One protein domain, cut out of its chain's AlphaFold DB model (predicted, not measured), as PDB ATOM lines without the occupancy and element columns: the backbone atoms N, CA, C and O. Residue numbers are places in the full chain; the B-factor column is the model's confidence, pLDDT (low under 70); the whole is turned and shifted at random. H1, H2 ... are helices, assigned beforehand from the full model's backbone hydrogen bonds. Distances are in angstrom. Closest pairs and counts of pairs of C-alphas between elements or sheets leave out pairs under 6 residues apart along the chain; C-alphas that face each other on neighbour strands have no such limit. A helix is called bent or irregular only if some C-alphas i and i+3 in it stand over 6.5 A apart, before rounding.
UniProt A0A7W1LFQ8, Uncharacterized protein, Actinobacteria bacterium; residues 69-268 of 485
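What this domain is: This is residues 69 to 268 of the 485 residues of an uncharacterized protein of Actinobacteria bacterium (UniProt A0A7W1LFQ8). Helix H1 runs in from one edge to the middle of a mass of mostly crossed helices, meeting one another at steep angles; H3 crosses H1, and H5 packs on H2. H2, H6 and H9 make an up-and-down bundle, each running against the one before it, with the short H7 and H8 packed on the first part of H9 and the longest helix, H10, crossing H8. Residues 106 to 113, of which 106 belongs to H2 and 112 to 113 belong to H3, stick out at one end of the long axis, and the last residues of H10 lie at the other. The printed part has 200 residues with ten named helices, H1 to H10 in order, and no named strand: all helix. It is compact, with a radius of gyration of the C-alphas of 17.0 A and spans of 55 by 38 by 27 A.

How they stand to each other: H1, residues 71 to 89, is the hub, touching five helices. It touches H2, residues 91 to 106, only at the corner, with the C-alphas of Ile 86 and Gly 94 closest, 4.9 A apart. It touches H3, residues 112 to 139, at a steep tilt of 51 degrees, opposite ways; the closest C-alphas, Val 78 and Gly 133, are 4.1 A apart. H4, residues 145 to 148, touches H1, closest at C-alphas 148 and 85, 6.2 A. H5, residues 151 to 164, touches H2, closest at C-alphas 159 and 93, 4.9 A. H6, residues 173 to 186, touches H1 with residues 181 to 185 alone, closest at C-alphas 185 and 83, 5.4 A. H7, residues 190 to 193, and H8, residues 203 to 209, both touch H9, residues 213 to 233. H9 touches H6 at a shallow tilt of 7 degrees, opposite ways; C-alphas 228 and 178 are closest, 6.1 A. H10, residues 236 to 268, touches H8 about perpendicular, at 84 degrees, closest at C-alphas 257 and 203, 5.7 A. Every O i to N i+4 pair is within hydrogen-bond range in H2, H5 and H6, but 14 of 15 in H1, 21 of 24 in H3, 16 of 17 in H9, 23 of 29 in H10 and 1 of 3 in H8, which has 3 of 4 O i to N i+3 pairs within range; H4 and H7 are too short for an i+4 pair.

Where its parts are: H1 begins at C-alpha 71 (-15.630, -61.282, 43.874) and is 27.2 A long. H3 is 40.4 A, H9 30.2 A and H10 49.2 A, ending at C-alpha 268 (-30.432, -40.658, 17.154). H8 and H10 are irregular: C-alphas 204 and 207 are 7.4 A apart, and 237 and 240 are 7.5 A apart.

The domain as a whole: The C-alphas farthest apart, Arg 108 and Gln 267, are 57.1 A apart. The printed part has no cut and no long link. Mean pLDDT of the printed part is 93.0, and no printed residue is under 70.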
ATOM      1  N   TYR A  69     -22.041 -63.220  41.347       83.62
ATOM      2  CA  TYR A  69     -21.048 -62.162  41.151       83.62
ATOM      3  C   TYR A  69     -19.637 -62.699  41.408       83.62
ATOM      4  O   TYR A  69     -19.387 -63.322  42.440       83.62
ATOM      5  N   ASP A  70     -18.706 -62.432  40.489       90.50
ATOM      6  CA  ASP A  70     -17.287 -62.706  40.721       90.50
ATOM      7  C   ASP A  70     -16.709 -61.676  41.698       90.50
ATOM      8  O   ASP A  70     -16.758 -60.468  41.456       90.50
ATOM      9  N   LEU A  71     -16.140 -62.150  42.809       91.62
ATOM     10  CA  LEU A  71     -15.630 -61.282  43.874       91.62
ATOM     11  C   LEU A  71     -14.484 -60.381  43.394       91.62
ATOM     12  O   LEU A  71     -14.381 -59.235  43.836       91.62
ATOM     13  N   GLY A  72     -13.631 -60.875  42.490       93.00
ATOM     14  CA  GLY A  72     -12.507 -60.111  41.949       93.00
ATOM     15  C   GLY A  72     -12.975 -58.969  41.049       93.00
ATOM     16  O   GLY A  72     -12.542 -57.823  41.207       93.00
ATOM     17  N   ALA A  73     -13.899 -59.262  40.136       91.62
ATOM     18  CA  ALA A  73     -14.540 -58.276  39.281       91.62
ATOM     19  C   ALA A  73     -15.307 -57.241  40.112       91.62
ATOM     20  O   ALA A  73     -15.093 -56.043  39.920       91.62
ATOM     21  N   ALA A  74     -16.117 -57.683  41.076       93.56
ATOM     22  CA  ALA A  74     -16.857 -56.802  41.972       93.56
ATOM     23  C   ALA A  74     -15.918 -55.857  42.735       93.56
ATOM     24  O   ALA A  74     -16.079 -54.642  42.656       93.56
ATOM     25  N   ALA A  75     -14.878 -56.375  43.397       95.06
ATOM     26  CA  ALA A  75     -13.920 -55.551  44.139       95.06
ATOM     27  C   ALA A  75     -13.210 -54.520  43.244       95.06
ATOM     28  O   ALA A  75     -13.033 -53.362  43.634       95.06
ATOM     29  N   ARG A  76     -12.841 -54.912  42.018       94.81
ATOM     30  CA  ARG A  76     -12.227 -54.014  41.033       94.81
ATOM     31  C   ARG A  76     -13.174 -52.884  40.631       94.81
ATOM     32  O   ARG A  76     -12.766 -51.725  40.639       94.81
ATOM     33  N   PHE A  77     -14.428 -53.202  40.317       94.94
ATOM     34  CA  PHE A  77     -15.423 -52.198  39.940       94.94
ATOM     35  C   PHE A  77     -15.819 -51.299  41.110       94.94
ATOM     36  O   PHE A  77     -15.965 -50.096  40.910       94.94
ATOM     37  N   VAL A  78     -15.905 -51.822  42.333       96.44
ATOM     38  CA  VAL A  78     -16.062 -51.015  43.554       96.44
ATOM     39  C   VAL A  78     -14.908 -50.015  43.685       96.44
ATOM     40  O   VAL A  78     -15.141 -48.834  43.932       96.44
ATOM     41  N   GLY A  79     -13.666 -50.442  43.429       96.25
ATOM     42  CA  GLY A  79     -12.508 -49.545  43.376       96.25
ATOM     43  C   GLY A  79     -12.633 -48.458  42.302       96.25
ATOM     44  O   GLY A  79     -12.367 -47.287  42.576       96.25
ATOM     45  N   TYR A  80     -13.097 -48.817  41.101       95.56
ATOM     46  CA  TYR A  80     -13.326 -47.850  40.023       95.56
ATOM     47  C   TYR A  80     -14.391 -46.813  40.388       95.56
ATOM     48  O   TYR A  80     -14.179 -45.620  40.182       95.56
ATOM     49  N   HIS A  81     -15.493 -47.239  41.003       96.06
ATOM     50  CA  HIS A  81     -16.574 -46.346  41.421       96.06
ATOM     51  C   HIS A  81     -16.182 -45.473  42.620       96.06
ATOM     52  O   HIS A  81     -16.591 -44.315  42.685       96.06
ATOM     53  N   ALA A  82     -15.316 -45.955  43.520       96.75
ATOM     54  CA  ALA A  82     -14.747 -45.130  44.588       96.75
ATOM     55  C   ALA A  82     -13.956 -43.939  44.020       96.75
ATOM     56  O   ALA A  82     -14.110 -42.805  44.479       96.75
ATOM     57  N   ALA A  83     -13.145 -44.182  42.987       96.06
ATOM     58  CA  ALA A  83     -12.455 -43.125  42.257       96.06
ATOM     59  C   ALA A  83     -13.438 -42.265  41.434       96.06
ATOM     60  O   ALA A  83     -13.288 -41.044  41.392       96.06
ATOM     61  N   GLY A  84     -14.492 -42.867  40.873       94.81
ATOM     62  CA  GLY A  84     -15.591 -42.176  40.190       94.81
ATOM     63  C   GLY A  84     -16.271 -41.107  41.053       94.81
ATOM     64  O   GLY A  84     -16.505 -40.001  40.573       94.81
ATOM     65  N   VAL A  85     -16.483 -41.362  42.352       96.69
ATOM     66  CA  VAL A  85     -17.020 -40.351  43.289       96.69
ATOM     67  C   VAL A  85     -16.116 -39.117  43.377       96.69
ATOM     68  O   VAL A  85     -16.606 -37.988  43.454       96.69
ATOM     69  N   ILE A  86     -14.795 -39.305  43.344       96.44
ATOM     70  CA  ILE A  86     -13.832 -38.199  43.349       96.44
ATOM     71  C   ILE A  86     -13.865 -37.452  42.007       96.44
ATOM     72  O   ILE A  86     -13.757 -36.230  41.988       96.44
ATOM     73  N   LEU A  87     -14.050 -38.153  40.887       94.00
ATOM     74  CA  LEU A  87     -14.131 -37.528  39.565       94.00
ATOM     75  C   LEU A  87     -15.388 -36.675  39.397       94.00
ATOM     76  O   LEU A  87     -15.272 -35.497  39.064       94.00
ATOM     77  N   ILE A  88     -16.564 -37.228  39.700       93.75
ATOM     78  CA  ILE A  88     -17.847 -36.538  39.505       93.75
ATOM     79  C   ILE A  88     -18.007 -35.305  40.408       93.75
ATOM     80  O   ILE A  88     -18.707 -34.358  40.059       93.75
ATOM     81  N   SER A  89     -17.341 -35.293  41.567       94.38
ATOM     82  CA  SER A  89     -17.358 -34.165  42.508       94.38
ATOM     83  C   SER A  89     -16.165 -33.215  42.372       94.38
ATOM     84  O   SER A  89     -16.185 -32.120  42.935       94.38
ATOM     85  N   GLY A  90     -15.135 -33.609  41.619       95.31
ATOM     86  CA  GLY A  90     -13.846 -32.936  41.534       95.31
ATOM     87  C   GLY A  90     -12.817 -33.463  42.546       95.31
ATOM     88  O   GLY A  90     -13.107 -33.711  43.719       95.31
ATOM     89  N   ILE A  91     -11.559 -33.551  42.100       97.06
ATOM     90  CA  ILE A  91     -10.455 -34.139  42.881       97.06
ATOM     91  C   ILE A  91     -10.232 -33.403  44.209       97.06
ATOM     92  O   ILE A  91     -10.114 -34.028  45.261       97.06
ATOM     93  N   VAL A  92     -10.204 -32.069  44.175       97.38
ATOM     94  CA  VAL A  92      -9.992 -31.235  45.368       97.38
ATOM     95  C   VAL A  92     -11.124 -31.413  46.397       97.38
ATOM     96  O   VAL A  92     -10.805 -31.663  47.562       97.38
ATOM     97  N   PRO A  93     -12.418 -31.351  46.020       97.88
ATOM     98  CA  PRO A  93     -13.510 -31.697  46.927       97.88
ATOM     99  C   PRO A  93     -13.411 -33.096  47.546       97.88
ATOM    100  O   PRO A  93     -13.583 -33.235  48.759       97.88
ATOM    101  N   GLY A  94     -13.067 -34.121  46.758       97.56
ATOM    102  CA  GLY A  94     -12.856 -35.478  47.270       97.56
ATOM    103  C   GLY A  94     -11.749 -35.546  48.329       97.56
ATOM    104  O   GLY A  94     -11.945 -36.096  49.415       97.56
ATOM    105  N   LEU A  95     -10.603 -34.910  48.063       97.81
ATOM    106  CA  LEU A  95      -9.497 -34.803  49.022       97.81
ATOM    107  C   LEU A  95      -9.899 -34.054  50.299       97.81
ATOM    108  O   LEU A  95      -9.534 -34.468  51.402       97.81
ATOM    109  N   ALA A  96     -10.664 -32.968  50.166       97.56
ATOM    110  CA  ALA A  96     -11.155 -32.192  51.297       97.56
ATOM    111  C   ALA A  96     -12.077 -33.025  52.197       97.56
ATOM    112  O   ALA A  96     -11.893 -33.008  53.414       97.56
ATOM    113  N   LEU A  97     -13.002 -33.809  51.626       98.06
ATOM    114  CA  LEU A  97     -13.853 -34.736  52.377       98.06
ATOM    115  C   LEU A  97     -13.022 -35.769  53.152       98.06
ATOM    116  O   LEU A  97     -13.218 -35.933  54.358       98.06
ATOM    117  N   LEU A  98     -12.075 -36.438  52.485       97.06
ATOM    118  CA  LEU A  98     -11.225 -37.456  53.115       97.06
ATOM    119  C   LEU A  98     -10.400 -36.868  54.266       97.06
ATOM    120  O   LEU A  98     -10.324 -37.445  55.354       97.06
ATOM    121  N   LEU A  99      -9.811 -35.689  54.062       96.56
ATOM    122  CA  LEU A  99      -9.019 -35.020  55.085       96.56
ATOM    123  C   LEU A  99      -9.889 -34.520  56.249       96.56
ATOM    124  O   LEU A  99      -9.507 -34.666  57.414       96.56
ATOM    125  N   LEU A 100     -11.070 -33.970  55.957       96.06
ATOM    126  CA  LEU A 100     -12.040 -33.526  56.958       96.06
ATOM    127  C   LEU A 100     -12.530 -34.702  57.813       96.06
ATOM    128  O   LEU A 100     -12.629 -34.571  59.034       96.06
ATOM    129  N   TRP A 101     -12.758 -35.866  57.201       96.06
ATOM    130  CA  TRP A 101     -13.079 -37.103  57.906       96.06
ATOM    131  C   TRP A 101     -11.959 -37.518  58.864       96.06
ATOM    132  O   TRP A 101     -12.186 -37.601  60.074       96.06
ATOM    133  N   VAL A 102     -10.732 -37.714  58.366       94.62
ATOM    134  CA  VAL A 102      -9.634 -38.225  59.203       94.62
ATOM    135  C   VAL A 102      -9.278 -37.248  60.326       94.62
ATOM    136  O   VAL A 102      -9.015 -37.662  61.458       94.62
ATOM    137  N   THR A 103      -9.305 -35.942  60.058       93.25
ATOM    138  CA  THR A 103      -9.065 -34.929  61.098       93.25
ATOM    139  C   THR A 103     -10.185 -34.884  62.136       93.25
ATOM    140  O   THR A 103      -9.894 -34.735  63.323       93.25
ATOM    141  N   THR A 104     -11.443 -35.082  61.734       92.25
ATOM    142  CA  THR A 104     -12.583 -35.134  62.662       92.25
ATOM    143  C   THR A 104     -12.541 -36.370  63.551       92.25
ATOM    144  O   THR A 104     -12.748 -36.246  64.752       92.25
ATOM    145  N   VAL A 105     -12.206 -37.543  63.006       91.12
ATOM    146  CA  VAL A 105     -12.055 -38.783  63.792       91.12
ATOM    147  C   VAL A 105     -10.971 -38.637  64.867       91.12
ATOM    148  O   VAL A 105     -11.107 -39.164  65.973       91.12
ATOM    149  N   ARG A 106      -9.895 -37.898  64.567       88.44
ATOM    150  CA  ARG A 106      -8.792 -37.657  65.514       88.44
ATOM    151  C   ARG A 106      -9.080 -36.523  66.502       88.44
ATOM    152  O   ARG A 106      -8.529 -36.535  67.602       88.44
ATOM    153  N   SER A 107      -9.918 -35.555  66.136       84.62
ATOM    154  CA  SER A 107     -10.234 -34.398  66.975       84.62
ATOM    155  C   SER A 107     -11.328 -34.707  67.998       84.62
ATOM    156  O   SER A 107     -12.353 -35.306  67.682       84.62
ATOM    157  N   ARG A 108     -11.141 -34.262  69.247       74.69
ATOM    158  CA  ARG A 108     -12.146 -34.415  70.316       74.69
ATOM    159  C   ARG A 108     -13.175 -33.278  70.352       74.69
ATOM    160  O   ARG A 108     -14.234 -33.447  70.946       74.69
ATOM    161  N   GLU A 109     -12.887 -32.159  69.697       80.56
ATOM    162  CA  GLU A 109     -13.646 -30.904  69.824       80.56
ATOM    163  C   GLU A 109     -14.458 -30.562  68.567       80.56
ATOM    164  O   GLU A 109     -14.959 -29.451  68.405       80.56
ATOM    165  N   ALA A 110     -14.613 -31.514  67.642       85.44
ATOM    166  CA  ALA A 110     -15.388 -31.283  66.431       85.44
ATOM    167  C   ALA A 110     -16.860 -30.932  66.760       85.44
ATOM    168  O   ALA A 110     -17.485 -31.622  67.581       85.44
ATOM    169  N   PRO A 111     -17.461 -29.920  66.102       91.62
ATOM    170  CA  PRO A 111     -18.866 -29.569  66.300       91.62
ATOM    171  C   PRO A 111     -19.804 -30.763  66.081       91.62
ATOM    172  O   PRO A 111     -19.565 -31.616  65.223       91.62
ATOM    173  N   ARG A 112     -20.906 -30.829  66.842       90.94
ATOM    174  CA  ARG A 112     -21.881 -31.934  66.742       90.94
ATOM    175  C   ARG A 112     -22.505 -32.044  65.347       90.94
ATOM    176  O   ARG A 112     -22.693 -33.161  64.869       90.94
ATOM    177  N   ALA A 113     -22.781 -30.907  64.705       93.75
ATOM    178  CA  ALA A 113     -23.331 -30.849  63.351       93.75
ATOM    179  C   ALA A 113     -22.367 -31.448  62.314       93.75
ATOM    180  O   ALA A 113     -22.770 -32.299  61.528       93.75
ATOM    181  N   LEU A 114     -21.075 -31.103  62.388       94.75
ATOM    182  CA  LEU A 114     -20.038 -31.663  61.514       94.75
ATOM    183  C   LEU A 114     -19.938 -33.188  61.652       94.75
ATOM    184  O   LEU A 114     -19.891 -33.901  60.654       94.75
ATOM    185  N   ARG A 115     -19.953 -33.701  62.890       94.69
ATOM    186  CA  ARG A 115     -19.949 -35.150  63.147       94.69
ATOM    187  C   ARG A 115     -21.180 -35.848  62.571       94.69
ATOM    188  O   ARG A 115     -21.051 -36.951  62.061       94.69
ATOM    189  N   ALA A 116     -22.358 -35.228  62.661       94.19
ATOM    190  CA  ALA A 116     -23.591 -35.778  62.094       94.19
ATOM    191  C   ALA A 116     -23.529 -35.830  60.564       94.19
ATOM    192  O   ALA A 116     -23.764 -36.885  59.983       94.19
ATOM    193  N   PHE A 117     -23.137 -34.721  59.936       97.25
ATOM    194  CA  PHE A 117     -22.950 -34.638  58.491       97.25
ATOM    195  C   PHE A 117     -21.954 -35.691  57.985       97.25
ATOM    196  O   PHE A 117     -22.297 -36.491  57.123       97.25
ATOM    197  N   LEU A 118     -20.752 -35.759  58.568       97.06
ATOM    198  CA  LEU A 118     -19.738 -36.731  58.152       97.06
ATOM    199  C   LEU A 118     -20.162 -38.178  58.403       97.06
ATOM    200  O   LEU A 118     -19.829 -39.038  57.595       97.06
ATOM    201  N   ALA A 119     -20.894 -38.456  59.486       96.75
ATOM    202  CA  ALA A 119     -21.409 -39.795  59.747       96.75
ATOM    203  C   ALA A 119     -22.372 -40.259  58.648       96.75
ATOM    204  O   ALA A 119     -22.277 -41.400  58.206       96.75
ATOM    205  N   VAL A 120     -23.252 -39.373  58.171       96.88
ATOM    206  CA  VAL A 120     -24.145 -39.667  57.042       96.88
ATOM    207  C   VAL A 120     -23.351 -39.791  55.745       96.88
ATOM    208  O   VAL A 120     -23.511 -40.777  55.039       96.88
ATOM    209  N   THR A 121     -22.453 -38.851  55.447       97.75
ATOM    210  CA  THR A 121     -21.683 -38.841  54.193       97.75
ATOM    211  C   THR A 121     -20.773 -40.066  54.050       97.75
ATOM    212  O   THR A 121     -20.756 -40.700  52.996       97.75
ATOM    213  N   ILE A 122     -20.049 -40.440  55.110       96.88
ATOM    214  CA  ILE A 122     -19.137 -41.597  55.120       96.88
ATOM    215  C   ILE A 122     -19.889 -42.924  55.272       96.88
ATOM    216  O   ILE A 122     -19.336 -43.964  54.941       96.88
ATOM    217  N   ALA A 123     -21.147 -42.922  55.714       97.19
ATOM    218  CA  ALA A 123     -22.009 -44.090  55.563       97.19
ATOM    219  C   ALA A 123     -22.531 -44.204  54.123       97.19
ATOM    220  O   ALA A 123     -22.452 -45.269  53.521       97.19
ATOM    221  N   TYR A 124     -23.027 -43.105  53.555       97.38
ATOM    222  CA  TYR A 124     -23.681 -43.086  52.251       97.38
ATOM    223  C   TYR A 124     -22.748 -43.467  51.103       97.38
ATOM    224  O   TYR A 124     -23.056 -44.383  50.348       97.38
ATOM    225  N   ILE A 125     -21.600 -42.795  50.986       97.69
ATOM    226  CA  ILE A 125     -20.710 -42.951  49.830       97.69
ATOM    227  C   ILE A 125     -20.191 -44.392  49.678       97.69
ATOM    228  O   ILE A 125     -20.305 -44.927  48.578       97.69
ATOM    229  N   PRO A 126     -19.660 -45.068  50.719       97.38
ATOM    230  CA  PRO A 126     -19.174 -46.439  50.573       97.38
ATOM    231  C   PRO A 126     -20.270 -47.439  50.216       97.38
ATOM    232  O   PRO A 126     -20.026 -48.317  49.399       97.38
ATOM    233  N   TRP A 127     -21.472 -47.304  50.789       97.12
ATOM    234  CA  TRP A 127     -22.592 -48.181  50.448       97.12
ATOM    235  C   TRP A 127     -23.083 -47.951  49.017       97.12
ATOM    236  O   TRP A 127     -23.322 -48.920  48.305       97.12
ATOM    237  N   LEU A 128     -23.151 -46.692  48.574       95.94
ATOM    238  CA  LEU A 128     -23.472 -46.337  47.191       95.94
ATOM    239  C   LEU A 128     -22.445 -46.927  46.214       95.94
ATOM    240  O   LEU A 128     -22.805 -47.562  45.231       95.94
ATOM    241  N   VAL A 129     -21.156 -46.747  46.504       96.81
ATOM    242  CA  VAL A 129     -20.053 -47.280  45.693       96.81
ATOM    243  C   VAL A 129     -20.060 -48.808  45.669       96.81
ATOM    244  O   VAL A 129     -19.774 -49.396  44.629       96.81
ATOM    245  N   LEU A 130     -20.386 -49.451  46.792       96.19
ATOM    246  CA  LEU A 130     -20.495 -50.902  46.878       96.19
ATOM    247  C   LEU A 130     -21.636 -51.419  45.998       96.19
ATOM    248  O   LEU A 130     -21.408 -52.292  45.171       96.19
ATOM    249  N   GLU A 131     -22.838 -50.866  46.156       93.25
ATOM    250  CA  GLU A 131     -24.017 -51.253  45.381       93.25
ATOM    251  C   GLU A 131     -23.790 -51.056  43.878       93.25
ATOM    252  O   GLU A 131     -23.908 -52.006  43.101       93.25
ATOM    253  N   VAL A 132     -23.395 -49.844  43.473       93.50
ATOM    254  CA  VAL A 132     -23.187 -49.502  42.061       93.50
ATOM    255  C   VAL A 132     -22.019 -50.295  41.479       93.50
ATOM    256  O   VAL A 132     -22.122 -50.816  40.374       93.50
ATOM    257  N   GLY A 133     -20.919 -50.447  42.221       94.00
ATOM    258  CA  GLY A 133     -19.745 -51.188  41.766       94.00
ATOM    259  C   GLY A 133     -20.006 -52.683  41.584       94.00
ATOM    260  O   GLY A 133     -19.568 -53.258  40.589       94.00
ATOM    261  N   VAL A 134     -20.740 -53.316  42.505       92.88
ATOM    262  CA  VAL A 134     -21.135 -54.726  42.370       92.88
ATOM    263  C   VAL A 134     -22.053 -54.897  41.164       92.88
ATOM    264  O   VAL A 134     -21.768 -55.741  40.314       92.88
ATOM    265  N   PHE A 135     -23.084 -54.059  41.026       89.56
ATOM    266  CA  PHE A 135     -24.006 -54.115  39.889       89.56
ATOM    267  C   PHE A 135     -23.278 -53.919  38.548       89.56
ATOM    268  O   PHE A 135     -23.377 -54.753  37.645       89.56
ATOM    269  N   ALA A 136     -22.454 -52.874  38.452       90.56
ATOM    270  CA  ALA A 136     -21.712 -52.545  37.243       90.56
ATOM    271  C   ALA A 136     -20.707 -53.630  36.831       90.56
ATOM    272  O   ALA A 136     -20.413 -53.763  35.647       90.56
ATOM    273  N   SER A 137     -20.201 -54.430  37.779       91.75
ATOM    274  CA  SER A 137     -19.232 -55.499  37.496       91.75
ATOM    275  C   SER A 137     -19.759 -56.599  36.573       91.75
ATOM    276  O   SER A 137     -18.957 -57.280  35.932       91.75
ATOM    277  N   ARG A 138     -21.085 -56.754  36.494       88.62
ATOM    278  CA  ARG A 138     -21.762 -57.796  35.719       88.62
ATOM    279  C   ARG A 138     -22.691 -57.217  34.655       88.62
ATOM    280  O   ARG A 138     -22.642 -57.668  33.520       88.62
ATOM    281  N   GLU A 139     -23.491 -56.217  35.015       85.62
ATOM    282  CA  GLU A 139     -24.613 -55.767  34.179       85.62
ATOM    283  C   GLU A 139     -24.267 -54.571  33.276       85.62
ATOM    284  O   GLU A 139     -24.978 -54.304  32.313       85.62
ATOM    285  N   ILE A 140     -23.184 -53.841  33.574       84.62
ATOM    286  CA  ILE A 140     -22.804 -52.616  32.842       84.62
ATOM    287  C   ILE A 140     -21.442 -52.776  32.155       84.62
ATOM    288  O   ILE A 140     -21.279 -52.462  30.982       84.62
ATOM    289  N   GLY A 141     -20.425 -53.256  32.876       86.38
ATOM    290  CA  GLY A 141     -19.077 -53.452  32.334       86.38
ATOM    291  C   GLY A 141     -18.230 -52.176  32.203       86.38
ATOM    292  O   GLY A 141     -17.069 -52.260  31.802       86.38
ATOM    293  N   HIS A 142     -18.748 -51.010  32.599       88.44
ATOM    294  CA  HIS A 142     -18.017 -49.738  32.649       88.44
ATOM    295  C   HIS A 142     -18.384 -48.904  33.889       88.44
ATOM    296  O   HIS A 142     -19.070 -49.376  34.795       88.44
ATOM    297  N   LEU A 143     -17.857 -47.679  33.975       90.94
ATOM    298  CA  LEU A 143     -18.169 -46.758  35.066       90.94
ATOM    299  C   LEU A 143     -19.623 -46.268  34.927       90.94
ATOM    300  O   LEU A 143     -20.063 -45.918  33.829       90.94
ATOM    301  N   ALA A 144     -20.350 -46.254  36.042       92.06
ATOM    302  CA  ALA A 144     -21.729 -45.788  36.151       92.06
ATOM    303  C   ALA A 144     -21.787 -44.482  36.968       92.06
ATOM    304  O   ALA A 144     -22.379 -44.405  38.046       92.06
ATOM    305  N   GLY A 145     -21.124 -43.436  36.467       90.94
ATOM    306  CA  GLY A 145     -21.068 -42.104  37.080       90.94
ATOM    307  C   GLY A 145     -22.444 -41.491  37.368       90.94
ATOM    308  O   GLY A 145     -22.648 -40.914  38.440       90.94
ATOM    309  N   ARG A 146     -23.438 -41.692  36.491       90.75
ATOM    310  CA  ARG A 146     -24.822 -41.215  36.701       90.75
ATOM    311  C   ARG A 146     -25.462 -41.759  37.984       90.75
ATOM    312  O   ARG A 146     -26.289 -41.085  38.603       90.75
ATOM    313  N   ASP A 147     -25.072 -42.963  38.399       91.88
ATOM    314  CA  ASP A 147     -25.565 -43.618  39.609       91.88
ATOM    315  C   ASP A 147     -24.811 -43.142  40.861       91.88
ATOM    316  O   ASP A 147     -25.296 -43.311  41.978       91.88
ATOM    317  N   LEU A 148     -23.673 -42.460  40.683       93.88
ATOM    318  CA  LEU A 148     -22.887 -41.816  41.739       93.88
ATOM    319  C   LEU A 148     -23.201 -40.320  41.916       93.88
ATOM    320  O   LEU A 148     -22.710 -39.704  42.863       93.88
ATOM    321  N   ALA A 149     -24.011 -39.716  41.039       92.38
ATOM    322  CA  ALA A 149     -24.250 -38.267  40.998       92.38
ATOM    323  C   ALA A 149     -24.745 -37.677  42.333       92.38
ATOM    324  O   ALA A 149     -24.411 -36.546  42.690       92.38
ATOM    325  N   THR A 150     -25.483 -38.458  43.120       93.50
ATOM    326  CA  THR A 150     -25.981 -38.074  44.450       93.50
ATOM    327  C   THR A 150     -24.881 -37.925  45.506       93.50
ATOM    328  O   THR A 150     -25.110 -37.288  46.534       93.50
ATOM    329  N   ALA A 151     -23.678 -38.462  45.276       96.00
ATOM    330  CA  ALA A 151     -22.526 -38.250  46.150       96.00
ATOM    331  C   ALA A 151     -21.913 -36.849  45.984       96.00
ATOM    332  O   ALA A 151     -21.345 -36.313  46.939       96.00
ATOM    333  N   ALA A 152     -22.042 -36.228  44.804       95.44
ATOM    334  CA  ALA A 152     -21.383 -34.958  44.506       95.44
ATOM    335  C   ALA A 152     -21.807 -33.804  45.439       95.44
ATOM    336  O   ALA A 152     -20.913 -33.152  45.984       95.44
ATOM    337  N   PRO A 153     -23.107 -33.576  45.732       96.81
ATOM    338  CA  PRO A 153     -23.522 -32.533  46.672       96.81
ATOM    339  C   PRO A 153     -22.918 -32.694  48.075       96.81
ATOM    340  O   PRO A 153     -22.530 -31.704  48.693       96.81
ATOM    341  N   LEU A 154     -22.789 -33.930  48.574       97.69
ATOM    342  CA  LEU A 154     -22.201 -34.198  49.890       97.69
ATOM    343  C   LEU A 154     -20.700 -33.895  49.901       97.69
ATOM    344  O   LEU A 154     -20.199 -33.265  50.832       97.69
ATOM    345  N   THR A 155     -19.980 -34.298  48.856       98.00
ATOM    346  CA  THR A 155     -18.544 -34.022  48.736       98.00
ATOM    347  C   THR A 155     -18.265 -32.524  48.565       98.00
ATOM    348  O   THR A 155     -17.359 -31.988  49.205       98.00
ATOM    349  N   LEU A 156     -19.081 -31.812  47.782       97.50
ATOM    350  CA  LEU A 156     -18.987 -30.357  47.616       97.50
ATOM    351  C   LEU A 156     -19.321 -29.602  48.911       97.50
ATOM    352  O   LEU A 156     -18.644 -28.631  49.251       97.50
ATOM    353  N   LEU A 157     -20.304 -30.069  49.687       97.81
ATOM    354  CA  LEU A 157     -20.592 -29.495  51.002       97.81
ATOM    355  C   LEU A 157     -19.426 -29.714  51.976       97.81
ATOM    356  O   LEU A 157     -19.041 -28.796  52.698       97.81
ATOM    357  N   ALA A 158     -18.804 -30.897  51.964       97.75
ATOM    358  CA  ALA A 158     -17.607 -31.156  52.762       97.75
ATOM    359  C   ALA A 158     -16.437 -30.242  52.362       97.75
ATOM    360  O   ALA A 158     -15.707 -29.766  53.233       97.75
ATOM    361  N   PHE A 159     -16.290 -29.946  51.068       97.75
ATOM    362  CA  PHE A 159     -15.318 -28.976  50.570       97.75
ATOM    363  C   PHE A 159     -15.585 -27.562  51.099       97.75
ATOM    364  O   PHE A 159     -14.664 -26.930  51.620       97.75
ATOM    365  N   ALA A 160     -16.834 -27.092  51.052       97.00
ATOM    366  CA  ALA A 160     -17.217 -25.791  51.602       97.00
ATOM    367  C   ALA A 160     -16.914 -25.698  53.108       97.00
ATOM    368  O   ALA A 160     -16.274 -24.749  53.554       97.00
ATOM    369  N   VAL A 161     -17.276 -26.730  53.879       96.75
ATOM    370  CA  VAL A 161     -16.986 -26.798  55.320       96.75
ATOM    371  C   VAL A 161     -15.479 -26.843  55.595       96.75
ATOM    372  O   VAL A 161     -14.995 -26.250  56.559       96.75
ATOM    373  N   TRP A 162     -14.695 -27.534  54.765       96.56
ATOM    374  CA  TRP A 162     -13.238 -27.548  54.894       96.56
ATOM    375  C   TRP A 162     -12.626 -26.160  54.653       96.56
ATOM    376  O   TRP A 162     -11.745 -25.750  55.413       96.56
ATOM    377  N   LEU A 163     -13.119 -25.422  53.651       95.94
ATOM    378  CA  LEU A 163     -12.708 -24.042  53.375       95.94
ATOM    379  C   LEU A 163     -13.086 -23.090  54.514       95.94
ATOM    380  O   LEU A 163     -12.226 -22.343  54.978       95.94
ATOM    381  N   GLU A 164     -14.328 -23.156  55.000       94.81
ATOM    382  CA  GLU A 164     -14.831 -22.343  56.119       94.81
ATOM    383  C   GLU A 164     -13.956 -22.505  57.370       94.81
ATOM    384  O   GLU A 164     -13.665 -21.552  58.089       94.81
ATOM    385  N   ARG A 165     -13.440 -23.718  57.591       92.00
ATOM    386  CA  ARG A 165     -12.542 -24.048  58.708       92.00
ATOM    387  C   ARG A 165     -11.079 -23.653  58.466       92.00
ATOM    388  O   ARG A 165     -10.199 -24.107  59.198       92.00
ATOM    389  N   GLY A 166     -10.794 -22.847  57.443       92.31
ATOM    390  CA  GLY A 166      -9.449 -22.375  57.109       92.31
ATOM    391  C   GLY A 166      -8.570 -23.419  56.416       92.31
ATOM    392  O   GLY A 166      -7.340 -23.321  56.473       92.31
ATOM    393  N   ALA A 167      -9.178 -24.428  55.783       94.12
ATOM    394  CA  ALA A 167      -8.498 -25.473  55.023       94.12
ATOM    395  C   ALA A 167      -7.374 -26.188  55.809       94.12
ATOM    396  O   ALA A 167      -6.194 -26.149  55.414       94.12
ATOM    397  N   PRO A 168      -7.700 -26.826  56.953       91.38
ATOM    398  CA  PRO A 168      -6.710 -27.486  57.791       91.38
ATOM    399  C   PRO A 168      -6.011 -28.605  57.011       91.38
ATOM    400  O   PRO A 168      -6.649 -29.540  56.532       91.38
ATOM    401  N   ARG A 169      -4.682 -28.496  56.899       93.50
ATOM    402  CA  ARG A 169      -3.793 -29.439  56.200       93.50
ATOM    403  C   ARG A 169      -2.639 -29.892  57.095       93.50
ATOM    404  O   ARG A 169      -1.500 -29.472  56.896       93.50
ATOM    405  N   PRO A 170      -2.922 -30.675  58.153       94.00
ATOM    406  CA  PRO A 170      -1.871 -31.215  59.001       94.00
ATOM    407  C   PRO A 170      -1.009 -32.197  58.202       94.00
ATOM    408  O   PRO A 170      -1.525 -33.051  57.474       94.00
ATOM    409  N   GLN A 171       0.306 -32.080  58.352       93.00
ATOM    410  CA  GLN A 171       1.261 -33.049  57.824       93.00
ATOM    411  C   GLN A 171       1.636 -34.064  58.914       93.00
ATOM    412  O   GLN A 171       1.626 -33.699  60.091       93.00
ATOM    413  N   PRO A 172       1.909 -35.338  58.567       94.94
ATOM    414  CA  PRO A 172       1.994 -35.914  57.211       94.94
ATOM    415  C   PRO A 172       0.646 -36.363  56.606       94.94
ATOM    416  O   PRO A 172       0.605 -36.880  55.491       94.94
ATOM    417  N   LEU A 173      -0.466 -36.197  57.332       95.25
ATOM    418  CA  LEU A 173      -1.777 -36.737  56.944       95.25
ATOM    419  C   LEU A 173      -2.243 -36.252  55.563       95.25
ATOM    420  O   LEU A 173      -2.769 -37.039  54.782       95.25
ATOM    421  N   THR A 174      -2.038 -34.970  55.267       96.31
ATOM    422  CA  THR A 174      -2.436 -34.371  53.986       96.31
ATOM    423  C   THR A 174      -1.746 -35.070  52.815       96.31
ATOM    424  O   THR A 174      -2.421 -35.449  51.864       96.31
ATOM    425  N   SER A 175      -0.431 -35.300  52.905       96.00
ATOM    426  CA  SER A 175       0.325 -35.998  51.858       96.00
ATOM    427  C   SER A 175      -0.111 -37.453  51.692       96.00
ATOM    428  O   SER A 175      -0.227 -37.924  50.567       96.00
ATOM    429  N   VAL A 176      -0.411 -38.159  52.786       96.94
ATOM    430  CA  VAL A 176      -0.889 -39.552  52.726       96.94
ATOM    431  C   VAL A 176      -2.253 -39.630  52.035       96.94
ATOM    432  O   VAL A 176      -2.422 -40.426  51.118       96.94
ATOM    433  N   VAL A 177      -3.211 -38.780  52.426       96.62
ATOM    434  CA  VAL A 177      -4.549 -38.731  51.805       96.62
ATOM    435  C   VAL A 177      -4.449 -38.390  50.318       96.62
ATOM    436  O   VAL A 177      -5.070 -39.055  49.491       96.62
ATOM    437  N   ALA A 178      -3.630 -37.392  49.981       96.94
ATOM    438  CA  ALA A 178      -3.351 -36.985  48.610       96.94
ATOM    439  C   ALA A 178      -2.778 -38.131  47.763       96.94
ATOM    440  O   ALA A 178      -3.294 -38.406  46.683       96.94
ATOM    441  N   LEU A 179      -1.754 -38.830  48.264       97.12
ATOM    442  CA  LEU A 179      -1.116 -39.940  47.556       97.12
ATOM    443  C   LEU A 179      -2.058 -41.129  47.364       97.12
ATOM    444  O   LEU A 179      -2.109 -41.679  46.270       97.12
ATOM    445  N   VAL A 180      -2.825 -41.508  48.391       96.50
ATOM    446  CA  VAL A 180      -3.778 -42.626  48.302       96.50
ATOM    447  C   VAL A 180      -4.873 -42.329  47.276       96.50
ATOM    448  O   VAL A 180      -5.166 -43.174  46.432       96.50
ATOM    449  N   ALA A 181      -5.448 -41.124  47.301       96.56
ATOM    450  CA  ALA A 181      -6.471 -40.729  46.338       96.56
ATOM    451  C   ALA A 181      -5.911 -40.628  44.909       96.56
ATOM    452  O   ALA A 181      -6.527 -41.140  43.976       96.56
ATOM    453  N   ALA A 182      -4.731 -40.024  44.734       97.56
ATOM    454  CA  ALA A 182      -4.072 -39.937  43.433       97.56
ATOM    455  C   ALA A 182      -3.735 -41.327  42.873       97.56
ATOM    456  O   ALA A 182      -4.015 -41.592  41.710       97.56
ATOM    457  N   ALA A 183      -3.206 -42.237  43.697       96.56
ATOM    458  CA  ALA A 183      -2.941 -43.615  43.294       96.56
ATOM    459  C   ALA A 183      -4.231 -44.340  42.877       96.56
ATOM    460  O   ALA A 183      -4.256 -44.971  41.825       96.56
ATOM    461  N   GLY A 184      -5.315 -44.197  43.648       95.19
ATOM    462  CA  GLY A 184      -6.617 -44.772  43.301       95.19
ATOM    463  C   GLY A 184      -7.160 -44.263  41.961       95.19
ATOM    464  O   GLY A 184      -7.645 -45.054  41.156       95.19
ATOM    465  N   LEU A 185      -7.018 -42.962  41.687       96.69
ATOM    466  CA  LEU A 185      -7.406 -42.361  40.410       96.69
ATOM    467  C   LEU A 185      -6.534 -42.865  39.253       96.69
ATOM    468  O   LEU A 185      -7.064 -43.248  38.219       96.69
ATOM    469  N   LEU A 186      -5.210 -42.899  39.420       96.19
ATOM    470  CA  LEU A 186      -4.266 -43.289  38.362       96.19
ATOM    471  C   LEU A 186      -4.327 -44.781  37.995       96.19
ATOM    472  O   LEU A 186      -3.869 -45.156  36.920       96.19
ATOM    473  N   VAL A 187      -4.906 -45.626  38.853       93.81
ATOM    474  CA  VAL A 187      -5.170 -47.047  38.560       93.81
ATOM    475  C   VAL A 187      -6.387 -47.232  37.641       93.81
ATOM    476  O   VAL A 187      -6.565 -48.312  37.068       93.81
ATOM    477  N   LEU A 188      -7.222 -46.202  37.454       93.06
ATOM    478  CA  LEU A 188      -8.365 -46.285  36.549       93.06
ATOM    479  C   LEU A 188      -7.906 -46.585  35.112       93.06
ATOM    480  O   LEU A 188      -7.065 -45.862  34.570       93.06
ATOM    481  N   PRO A 189      -8.495 -47.589  34.434       92.62
ATOM    482  CA  PRO A 189      -8.207 -47.866  33.033       92.62
ATOM    483  C   PRO A 189      -8.906 -46.845  32.121       92.62
ATOM    484  O   PRO A 189      -9.776 -47.200  31.330       92.62
ATOM    485  N   ILE A 190      -8.508 -45.568  32.200       91.19
ATOM    486  CA  ILE A 190      -9.112 -44.433  31.471       91.19
ATOM    487  C   ILE A 190      -9.193 -44.685  29.967       91.19
ATOM    488  O   ILE A 190     -10.163 -44.285  29.329       91.19
ATOM    489  N   ARG A 191      -8.217 -45.410  29.407       88.31
ATOM    490  CA  ARG A 191      -8.230 -45.818  28.000       88.31
ATOM    491  C   ARG A 191      -9.515 -46.557  27.610       88.31
ATOM    492  O   ARG A 191      -9.995 -46.318  26.513       88.31
ATOM    493  N   ARG A 192     -10.032 -47.415  28.497       86.25
ATOM    494  CA  ARG A 192     -11.249 -48.222  28.297       86.25
ATOM    495  C   ARG A 192     -12.503 -47.568  28.878       86.25
ATOM    496  O   ARG A 192     -13.593 -47.790  28.384       86.25
ATOM    497  N   LEU A 193     -12.368 -46.806  29.967       85.75
ATOM    498  CA  LEU A 193     -13.530 -46.239  30.663       85.75
ATOM    499  C   LEU A 193     -14.090 -44.987  29.982       85.75
ATOM    500  O   LEU A 193     -15.295 -44.771  30.025       85.75
ATOM    501  N   ALA A 194     -13.234 -44.165  29.370       84.50
ATOM    502  CA  ALA A 194     -13.639 -42.918  28.722       84.50
ATOM    503  C   ALA A 194     -13.970 -43.133  27.233       84.50
ATOM    504  O   ALA A 194     -13.396 -42.473  26.369       84.50
ATOM    505  N   GLU A 195     -14.828 -44.097  26.908       81.69
ATOM    506  CA  GLU A 195     -15.241 -44.389  25.530       81.69
ATOM    507  C   GLU A 195     -16.538 -43.663  25.154       81.69
ATOM    508  O   GLU A 195     -17.314 -43.254  26.012       81.69
ATOM    509  N   VAL A 196     -16.759 -43.460  23.850       71.06
ATOM    510  CA  VAL A 196     -17.929 -42.711  23.356       71.06
ATOM    511  C   VAL A 196     -19.229 -43.480  23.617       71.06
ATOM    512  O   VAL A 196     -20.263 -42.884  23.908       71.06
ATOM    513  N   ASP A 197     -19.165 -44.808  23.606       70.81
ATOM    514  CA  ASP A 197     -20.343 -45.654  23.794       70.81
ATOM    515  C   ASP A 197     -20.836 -45.663  25.252       70.81
ATOM    516  O   ASP A 197     -22.020 -45.883  25.499       70.81
ATOM    517  N   THR A 198     -19.976 -45.322  26.220       78.44
ATOM    518  CA  THR A 198     -20.292 -45.299  27.663       78.44
ATOM    519  C   THR A 198     -20.696 -43.911  28.176       78.44
ATOM    520  O   THR A 198     -20.977 -43.726  29.363       78.44
ATOM    521  N   ILE A 199     -20.766 -42.921  27.276       74.44
ATOM    522  CA  ILE A 199     -21.001 -41.501  27.582       74.44
ATOM    523  C   ILE A 199     -22.257 -41.268  28.420       74.44
ATOM    524  O   ILE A 199     -22.248 -40.432  29.320       74.44
ATOM    525  N   HIS A 200     -23.325 -42.013  28.149       80.31
ATOM    526  CA  HIS A 200     -24.614 -41.855  28.819       80.31
ATOM    527  C   HIS A 200     -24.576 -42.227  30.312       80.31
ATOM    528  O   HIS A 200     -25.426 -41.767  31.074       80.31
ATOM    529  N   ASP A 201     -23.567 -42.992  30.731       85.81
ATOM    530  CA  ASP A 201     -23.407 -43.434  32.114       85.81
ATOM    531  C   ASP A 201     -22.268 -42.723  32.843       85.81
ATOM    532  O   ASP A 201     -22.286 -42.693  34.069       85.81
ATOM    533  N   SER A 202     -21.321 -42.101  32.131       88.62
ATOM    534  CA  SER A 202     -20.161 -41.401  32.710       88.62
ATOM    535  C   SER A 202     -19.918 -40.037  32.057       88.62
ATOM    536  O   SER A 202     -18.912 -39.814  31.374       88.62
ATOM    537  N   LEU A 203     -20.842 -39.098  32.283       89.44
ATOM    538  CA  LEU A 203     -20.787 -37.744  31.717       89.44
ATOM    539  C   LEU A 203     -19.495 -36.993  32.094       89.44
ATOM    540  O   LEU A 203     -18.990 -36.173  31.327       89.44
ATOM    541  N   GLU A 204     -18.927 -37.296  33.261       90.44
ATOM    542  CA  GLU A 204     -17.686 -36.713  33.760       90.44
ATOM    543  C   GLU A 204     -16.444 -37.086  32.934       90.44
ATOM    544  O   GLU A 204     -15.438 -36.376  32.988       90.44
ATOM    545  N   LEU A 205     -16.505 -38.169  32.149       92.25
ATOM    546  CA  LEU A 205     -15.399 -38.642  31.311       92.25
ATOM    547  C   LEU A 205     -15.468 -38.135  29.864       92.25
ATOM    548  O   LEU A 205     -14.491 -38.290  29.127       92.25
ATOM    549  N   ILE A 206     -16.563 -37.489  29.450       91.75
ATOM    550  CA  ILE A 206     -16.755 -37.011  28.069       91.75
ATOM    551  C   ILE A 206     -15.601 -36.124  27.574       91.75
ATOM    552  O   ILE A 206     -15.120 -36.368  26.466       91.75
ATOM    553  N   PRO A 207     -15.087 -35.141  28.346       92.38
ATOM    554  CA  PRO A 207     -13.970 -34.322  27.873       92.38
ATOM    555  C   PRO A 207     -12.721 -35.148  27.526       92.38
ATOM    556  O   PRO A 207     -11.986 -34.807  26.604       92.38
ATOM    557  N   LEU A 208     -12.491 -36.259  28.234       92.69
ATOM    558  CA  LEU A 208     -11.384 -37.179  27.965       92.69
ATOM    559  C   LEU A 208     -11.674 -38.084  26.761       92.69
ATOM    560  O   LEU A 208     -10.759 -38.394  25.999       92.69
ATOM    561  N   ALA A 209     -12.934 -38.475  26.560       90.88
ATOM    562  CA  ALA A 209     -13.358 -39.303  25.432       90.88
ATOM    563  C   ALA A 209     -13.131 -38.625  24.066       90.88
ATOM    564  O   ALA A 209     -12.954 -39.315  23.063       90.88
ATOM    565  N   GLN A 210     -13.062 -37.290  24.028       89.19
ATOM    566  CA  GLN A 210     -12.768 -36.511  22.816       89.19
ATOM    567  C   GLN A 210     -11.282 -36.506  22.421       89.19
ATOM    568  O   GLN A 210     -10.936 -36.121  21.306       89.19
ATOM    569  N   LEU A 211     -10.386 -36.923  23.321       92.38
ATOM    570  CA  LEU A 211      -8.949 -36.986  23.058       92.38
ATOM    571  C   LEU A 211      -8.553 -38.353  22.491       92.38
ATOM    572  O   LEU A 211      -9.245 -39.354  22.697       92.38
ATOM    573  N   THR A 212      -7.389 -38.427  21.843       92.69
ATOM    574  CA  THR A 212      -6.800 -39.711  21.430       92.69
ATOM    575  C   THR A 212      -6.580 -40.633  22.642       92.69
ATOM    576  O   THR A 212      -6.440 -40.138  23.765       92.69
ATOM    577  N   PRO A 213      -6.527 -41.969  22.459       90.38
ATOM    578  CA  PRO A 213      -6.363 -42.914  23.569       90.38
ATOM    579  C   PRO A 213      -5.154 -42.636  24.474       90.38
ATOM    580  O   PRO A 213      -5.265 -42.752  25.692       90.38
ATOM    581  N   ASP A 214      -4.023 -42.219  23.905       92.56
ATOM    582  CA  ASP A 214      -2.836 -41.862  24.692       92.56
ATOM    583  C   ASP A 214      -2.951 -40.443  25.268       92.56
ATOM    584  O   ASP A 214      -2.596 -40.198  26.424       92.56
ATOM    585  N   GLY A 215      -3.536 -39.516  24.499       94.56
ATOM    586  CA  GLY A 215      -3.774 -38.138  24.921       94.56
ATOM    587  C   GLY A 215      -4.667 -38.043  26.158       94.56
ATOM    588  O   GLY A 215      -4.356 -37.285  27.074       94.56
ATOM    589  N   ARG A 216      -5.733 -38.849  26.243       94.00
ATOM    590  CA  ARG A 216      -6.621 -38.875  27.419       94.00
ATOM    591  C   ARG A 216      -5.947 -39.419  28.672       94.00
ATOM    592  O   ARG A 216      -6.190 -38.891  29.752       94.00
ATOM    593  N   VAL A 217      -5.092 -40.439  28.549       95.19
ATOM    594  CA  VAL A 217      -4.355 -41.003  29.693       95.19
ATOM    595  C   VAL A 217      -3.377 -39.965  30.236       95.19
ATOM    596  O   VAL A 217      -3.347 -39.720  31.441       95.19
ATOM    597  N   LEU A 218      -2.632 -39.304  29.345       96.31
ATOM    598  CA  LEU A 218      -1.709 -38.241  29.729       96.31
ATOM    599  C   LEU A 218      -2.443 -37.043  30.347       96.31
ATOM    600  O   LEU A 218      -2.068 -36.594  31.429       96.31
ATOM    601  N   ALA A 219      -3.504 -36.550  29.703       96.25
ATOM    602  CA  ALA A 219      -4.297 -35.427  30.203       96.25
ATOM    603  C   ALA A 219      -4.891 -35.725  31.586       96.25
ATOM    604  O   ALA A 219      -4.823 -34.884  32.484       96.25
ATOM    605  N   PHE A 220      -5.406 -36.940  31.787       96.69
ATOM    606  CA  PHE A 220      -5.914 -37.389  33.077       96.69
ATOM    607  C   PHE A 220      -4.819 -37.418  34.149       96.69
ATOM    608  O   PHE A 220      -4.999 -36.851  35.226       96.69
ATOM    609  N   ALA A 221      -3.661 -38.015  33.852       97.38
ATOM    610  CA  ALA A 221      -2.549 -38.083  34.796       97.38
ATOM    611  C   ALA A 221      -2.042 -36.687  35.196       97.38
ATOM    612  O   ALA A 221      -1.810 -36.428  36.379       97.38
ATOM    613  N   LEU A 222      -1.937 -35.766  34.231       97.75
ATOM    614  CA  LEU A 222      -1.572 -34.371  34.479       97.75
ATOM    615  C   LEU A 222      -2.622 -33.646  35.325       97.75
ATOM    616  O   LEU A 222      -2.253 -32.924  36.249       97.75
ATOM    617  N   ALA A 223      -3.915 -33.859  35.065       96.62
ATOM    618  CA  ALA A 223      -4.992 -33.272  35.859       96.62
ATOM    619  C   ALA A 223      -4.965 -33.769  37.314       96.62
ATOM    620  O   ALA A 223      -5.063 -32.961  38.242       96.62
ATOM    621  N   VAL A 224      -4.762 -35.076  37.529       97.94
ATOM    622  CA  VAL A 224      -4.614 -35.668  38.868       97.94
ATOM    623  C   VAL A 224      -3.391 -35.100  39.584       97.94
ATOM    624  O   VAL A 224      -3.503 -34.657  40.731       97.94
ATOM    625  N   ALA A 225      -2.236 -35.059  38.917       97.94
ATOM    626  CA  ALA A 225      -1.007 -34.503  39.474       97.94
ATOM    627  C   ALA A 225      -1.156 -33.016  39.833       97.94
ATOM    628  O   ALA A 225      -0.824 -32.621  40.951       97.94
ATOM    629  N   ALA A 226      -1.712 -32.204  38.930       97.31
ATOM    630  CA  ALA A 226      -1.925 -30.776  39.141       97.31
ATOM    631  C   ALA A 226      -2.900 -30.509  40.296       97.31
ATOM    632  O   ALA A 226      -2.576 -29.741  41.199       97.31
ATOM    633  N   ALA A 227      -4.059 -31.175  40.324       97.06
ATOM    634  CA  ALA A 227      -5.041 -31.009  41.397       97.06
ATOM    635  C   ALA A 227      -4.470 -31.413  42.767       97.06
ATOM    636  O   ALA A 227      -4.675 -30.713  43.761       97.06
ATOM    637  N   THR A 228      -3.704 -32.504  42.809       96.75
ATOM    638  CA  THR A 228      -3.067 -33.007  44.033       96.75
ATOM    639  C   THR A 228      -1.962 -32.062  44.512       96.75
ATOM    640  O   THR A 228      -1.918 -31.706  45.691       96.75
ATOM    641  N   ALA A 229      -1.104 -31.591  43.603       96.06
ATOM    642  CA  ALA A 229      -0.054 -30.624  43.909       96.06
ATOM    643  C   ALA A 229      -0.642 -29.300  44.412       96.06
ATOM    644  O   ALA A 229      -0.202 -28.789  45.441       96.06
ATOM    645  N   LEU A 230      -1.684 -28.780  43.755       95.25
ATOM    646  CA  LEU A 230      -2.396 -27.583  44.202       95.25
ATOM    647  C   LEU A 230      -3.015 -27.783  45.592       95.25
ATOM    648  O   LEU A 230      -2.874 -26.922  46.457       95.25
ATOM    649  N   PHE A 231      -3.639 -28.930  45.864       95.75
ATOM    650  CA  PHE A 231      -4.209 -29.209  47.183       95.75
ATOM    651  C   PHE A 231      -3.149 -29.212  48.301       95.75
ATOM    652  O   PHE A 231      -3.359 -28.632  49.375       95.75
ATOM    653  N   VAL A 232      -1.992 -29.834  48.051       95.50
ATOM    654  CA  VAL A 232      -0.921 -30.007  49.046       95.50
ATOM    655  C   VAL A 232      -0.082 -28.737  49.224       95.50
ATOM    656  O   VAL A 232       0.205 -28.356  50.360       95.50
ATOM    657  N   LEU A 233       0.310 -28.079  48.130       94.88
ATOM    658  CA  LEU A 233       1.356 -27.047  48.122       94.88
ATOM    659  C   LEU A 233       0.822 -25.614  48.234       94.88
ATOM    660  O   LEU A 233       1.564 -24.714  48.625       94.88
ATOM    661  N   LEU A 234      -0.450 -25.369  47.907       94.38
ATOM    662  CA  LEU A 234      -0.985 -24.008  47.865       94.38
ATOM    663  C   LEU A 234      -0.999 -23.375  49.272       94.38
ATOM    664  O   LEU A 234      -1.504 -23.990  50.216       94.38
ATOM    665  N   PRO A 235      -0.489 -22.150  49.479       92.06
ATOM    666  CA  PRO A 235      -0.423 -21.561  50.812       92.06
ATOM    667  C   PRO A 235      -1.829 -21.293  51.362       92.06
ATOM    668  O   PRO A 235      -2.747 -20.995  50.605       92.06
ATOM    669  N   ARG A 236      -2.004 -21.356  52.692       88.38
ATOM    670  CA  ARG A 236      -3.316 -21.188  53.364       88.38
ATOM    671  C   ARG A 236      -4.093 -19.954  52.892       88.38
ATOM    672  O   ARG A 236      -5.278 -20.061  52.608       88.38
ATOM    673  N   ARG A 237      -3.400 -18.823  52.721       89.94
ATOM    674  CA  ARG A 237      -3.974 -17.554  52.238       89.94
ATOM    675  C   ARG A 237      -4.577 -17.617  50.831       89.94
ATOM    676  O   ARG A 237      -5.405 -16.785  50.497       89.94
ATOM    677  N   ALA A 238      -4.151 -18.576  50.015       93.06
ATOM    678  CA  ALA A 238      -4.564 -18.711  48.624       93.06
ATOM    679  C   ALA A 238      -5.544 -19.871  48.407       93.06
ATOM    680  O   ALA A 238      -5.978 -20.076  47.284       93.06
ATOM    681  N   VAL A 239      -5.919 -20.640  49.439       90.50
ATOM    682  CA  VAL A 239      -6.733 -21.858  49.250       90.50
ATOM    683  C   VAL A 239      -8.115 -21.569  48.672       90.50
ATOM    684  O   VAL A 239      -8.628 -22.376  47.902       90.50
ATOM    685  N   ALA A 240      -8.684 -20.399  48.961       90.38
ATOM    686  CA  ALA A 240      -9.927 -19.960  48.334       90.38
ATOM    687  C   ALA A 240      -9.823 -19.901  46.795       90.38
ATOM    688  O   ALA A 240     -10.821 -20.109  46.111       90.38
ATOM    689  N   LEU A 241      -8.618 -19.717  46.236       92.25
ATOM    690  CA  LEU A 241      -8.391 -19.762  44.791       92.25
ATOM    691  C   LEU A 241      -8.641 -21.147  44.189       92.25
ATOM    692  O   LEU A 241      -8.787 -21.217  42.980       92.25
ATOM    693  N   LEU A 242      -8.730 -22.230  44.980       92.44
ATOM    694  CA  LEU A 242      -9.121 -23.561  44.484       92.44
ATOM    695  C   LEU A 242     -10.589 -23.624  44.048       92.44
ATOM    696  O   LEU A 242     -10.942 -24.497  43.261       92.44
ATOM    697  N   VAL A 243     -11.441 -22.709  44.522       95.31
ATOM    698  CA  VAL A 243     -12.860 -22.673  44.137       95.31
ATOM    699  C   VAL A 243     -13.008 -22.400  42.641       95.31
ATOM    700  O   VAL A 243     -13.776 -23.086  41.974       95.31
ATOM    701  N   ALA A 244     -12.233 -21.456  42.099       95.62
ATOM    702  CA  ALA A 244     -12.291 -21.085  40.687       95.62
ATOM    703  C   ALA A 244     -11.966 -22.248  39.722       95.62
ATOM    704  O   ALA A 244     -12.811 -22.542  38.882       95.62
ATOM    705  N   PRO A 245     -10.824 -22.962  39.816       94.75
ATOM    706  CA  PRO A 245     -10.526 -24.079  38.926       94.75
ATOM    707  C   PRO A 245     -11.478 -25.261  39.128       94.75
ATOM    708  O   PRO A 245     -11.815 -25.912  38.146       94.75
ATOM    709  N   VAL A 246     -11.956 -25.528  40.352       95.81
ATOM    710  CA  VAL A 246     -12.982 -26.565  40.585       95.81
ATOM    711  C   VAL A 246     -14.281 -26.196  39.872       95.81
ATOM    712  O   VAL A 246     -14.825 -27.014  39.137       95.81
ATOM    713  N   PHE A 247     -14.752 -24.958  40.038       96.38
ATOM    714  CA  PHE A 247     -15.951 -24.465  39.369       96.38
ATOM    715  C   PHE A 247     -15.805 -24.501  37.845       96.38
ATOM    716  O   PHE A 247     -16.673 -25.040  37.168       96.38
ATOM    717  N   VAL A 248     -14.693 -23.987  37.305       96.69
ATOM    718  CA  VAL A 248     -14.425 -23.986  35.860       96.69
ATOM    719  C   VAL A 248     -14.363 -25.409  35.315       96.69
ATOM    720  O   VAL A 248     -14.958 -25.662  34.276       96.69
ATOM    721  N   ALA A 249     -13.704 -26.345  36.004       94.12
ATOM    722  CA  ALA A 249     -13.645 -27.738  35.570       94.12
ATOM    723  C   ALA A 249     -15.039 -28.382  35.533       94.12
ATOM    724  O   ALA A 249     -15.412 -28.954  34.515       94.12
ATOM    725  N   LEU A 250     -15.835 -28.243  36.600       94.44
ATOM    726  CA  LEU A 250     -17.189 -28.805  36.654       94.44
ATOM    727  C   LEU A 250     -18.125 -28.156  35.623       94.44
ATOM    728  O   LEU A 250     -18.856 -28.862  34.931       94.44
ATOM    729  N   ALA A 251     -18.075 -26.830  35.475       96.56
ATOM    730  CA  ALA A 251     -18.876 -26.099  34.499       96.56
ATOM    731  C   ALA A 251     -18.474 -26.447  33.058       96.56
ATOM    732  O   ALA A 251     -19.342 -26.701  32.227       96.56
ATOM    733  N   ALA A 252     -17.173 -26.517  32.759       95.88
ATOM    734  CA  ALA A 252     -16.678 -26.914  31.445       95.88
ATOM    735  C   ALA A 252     -17.085 -28.353  31.113       95.88
ATOM    736  O   ALA A 252     -17.636 -28.585  30.041       95.88
ATOM    737  N   THR A 253     -16.891 -29.299  32.037       93.44
ATOM    738  CA  THR A 253     -17.345 -30.685  31.867       93.44
ATOM    739  C   THR A 253     -18.851 -30.744  31.634       93.44
ATOM    740  O   THR A 253     -19.280 -31.419  30.708       93.44
ATOM    741  N   SER A 254     -19.651 -29.993  32.396       93.06
ATOM    742  CA  SER A 254     -21.105 -29.928  32.209       93.06
ATOM    743  C   SER A 254     -21.497 -29.391  30.827       93.06
ATOM    744  O   SER A 254     -22.336 -29.994  30.165       93.06
ATOM    745  N   VAL A 255     -20.865 -28.314  30.349       95.94
ATOM    746  CA  VAL A 255     -21.130 -27.747  29.013       95.94
ATOM    747  C   VAL A 255     -20.713 -28.711  27.902       95.94
ATOM    748  O   VAL A 255     -21.456 -28.896  26.941       95.94
ATOM    749  N   ILE A 256     -19.535 -29.330  28.018       94.44
ATOM    750  CA  ILE A 256     -19.038 -30.305  27.040       94.44
ATOM    751  C   ILE A 256     -19.967 -31.524  27.002       94.44
ATOM    752  O   ILE A 256     -20.364 -31.954  25.920       94.44
ATOM    753  N   ALA A 257     -20.354 -32.036  28.171       91.00
ATOM    754  CA  ALA A 257     -21.276 -33.154  28.305       91.00
ATOM    755  C   ALA A 257     -22.651 -32.846  27.706       91.00
ATOM    756  O   ALA A 257     -23.189 -33.663  26.965       91.00
ATOM    757  N   ALA A 258     -23.197 -31.657  27.974       92.31
ATOM    758  CA  ALA A 258     -24.486 -31.232  27.439       92.31
ATOM    759  C   ALA A 258     -24.468 -31.130  25.907       92.31
ATOM    760  O   ALA A 258     -25.382 -31.621  25.255       92.31
ATOM    761  N   ARG A 259     -23.410 -30.552  25.321       93.25
ATOM    762  CA  ARG A 259     -23.254 -30.471  23.857       93.25
ATOM    763  C   ARG A 259     -23.133 -31.843  23.210       93.25
ATOM    764  O   ARG A 259     -23.668 -32.064  22.132       93.25
ATOM    765  N   GLU A 260     -22.411 -32.753  23.851       90.38
ATOM    766  CA  GLU A 260     -22.271 -34.117  23.358       90.38
ATOM    767  C   GLU A 260     -23.592 -34.890  23.453       90.38
ATOM    768  O   GLU A 260     -23.961 -35.575  22.503       90.38
ATOM    769  N   ALA A 261     -24.336 -34.730  24.550       89.19
ATOM    770  CA  ALA A 261     -25.669 -35.305  24.697       89.19
ATOM    771  C   ALA A 261     -26.638 -34.774  23.629       89.19
ATOM    772  O   ALA A 261     -27.335 -35.567  23.003       89.19
ATOM    773  N   ASP A 262     -26.629 -33.465  23.371       90.88
ATOM    774  CA  ASP A 262     -27.425 -32.823  22.319       90.88
ATOM    775  C   ASP A 262     -27.063 -33.362  20.925       90.88
ATOM    776  O   ASP A 262     -27.922 -33.830  20.178       90.88
ATOM    777  N   ARG A 263     -25.761 -33.436  20.616       90.50
ATOM    778  CA  ARG A 263     -25.253 -34.001  19.359       90.50
ATOM    779  C   ARG A 263     -25.695 -35.452  19.157       90.50
ATOM    780  O   ARG A 263     -26.134 -35.814  18.068       90.50
ATOM    781  N   GLN A 264     -25.561 -36.291  20.184       87.00
ATOM    782  CA  GLN A 264     -25.966 -37.700  20.136       87.00
ATOM    783  C   GLN A 264     -27.487 -37.851  20.044       87.00
ATOM    784  O   GLN A 264     -27.970 -38.731  19.332       87.00
ATOM    785  N   SER A 265     -28.243 -36.986  20.726       86.62
ATOM    786  CA  SER A 265     -29.701 -36.923  20.623       86.62
ATOM    787  C   SER A 265     -30.123 -36.625  19.187       86.62
ATOM    788  O   SER A 265     -30.837 -37.431  18.599       86.62
ATOM    789  N   GLY A 266     -29.583 -35.569  18.569       87.94
ATOM    790  CA  GLY A 266     -29.897 -35.216  17.182       87.94
ATOM    791  C   GLY A 266     -29.479 -36.291  16.169       87.94
ATOM    792  O   GLY A 266     -30.193 -36.558  15.202       87.94
ATOM    793  N   GLN A 267     -28.360 -36.986  16.406       86.56
ATOM    794  CA  GLN A 267     -27.965 -38.142  15.589       86.56
ATOM    795  C   GLN A 267     -28.954 -39.304  15.708       86.56
ATOM    796  O   GLN A 267     -29.298 -39.917  14.699       86.56
ATOM    797  N   ARG A 268     -29.427 -39.610  16.922       83.81
ATOM    798  CA  ARG A 268     -30.432 -40.658  17.154       83.81
ATOM    799  C   ARG A 268     -31.786 -40.280  16.572       83.81
ATOM    800  O   ARG A 268     -32.402 -41.122  15.933       83.81
TER     801      ARG A 268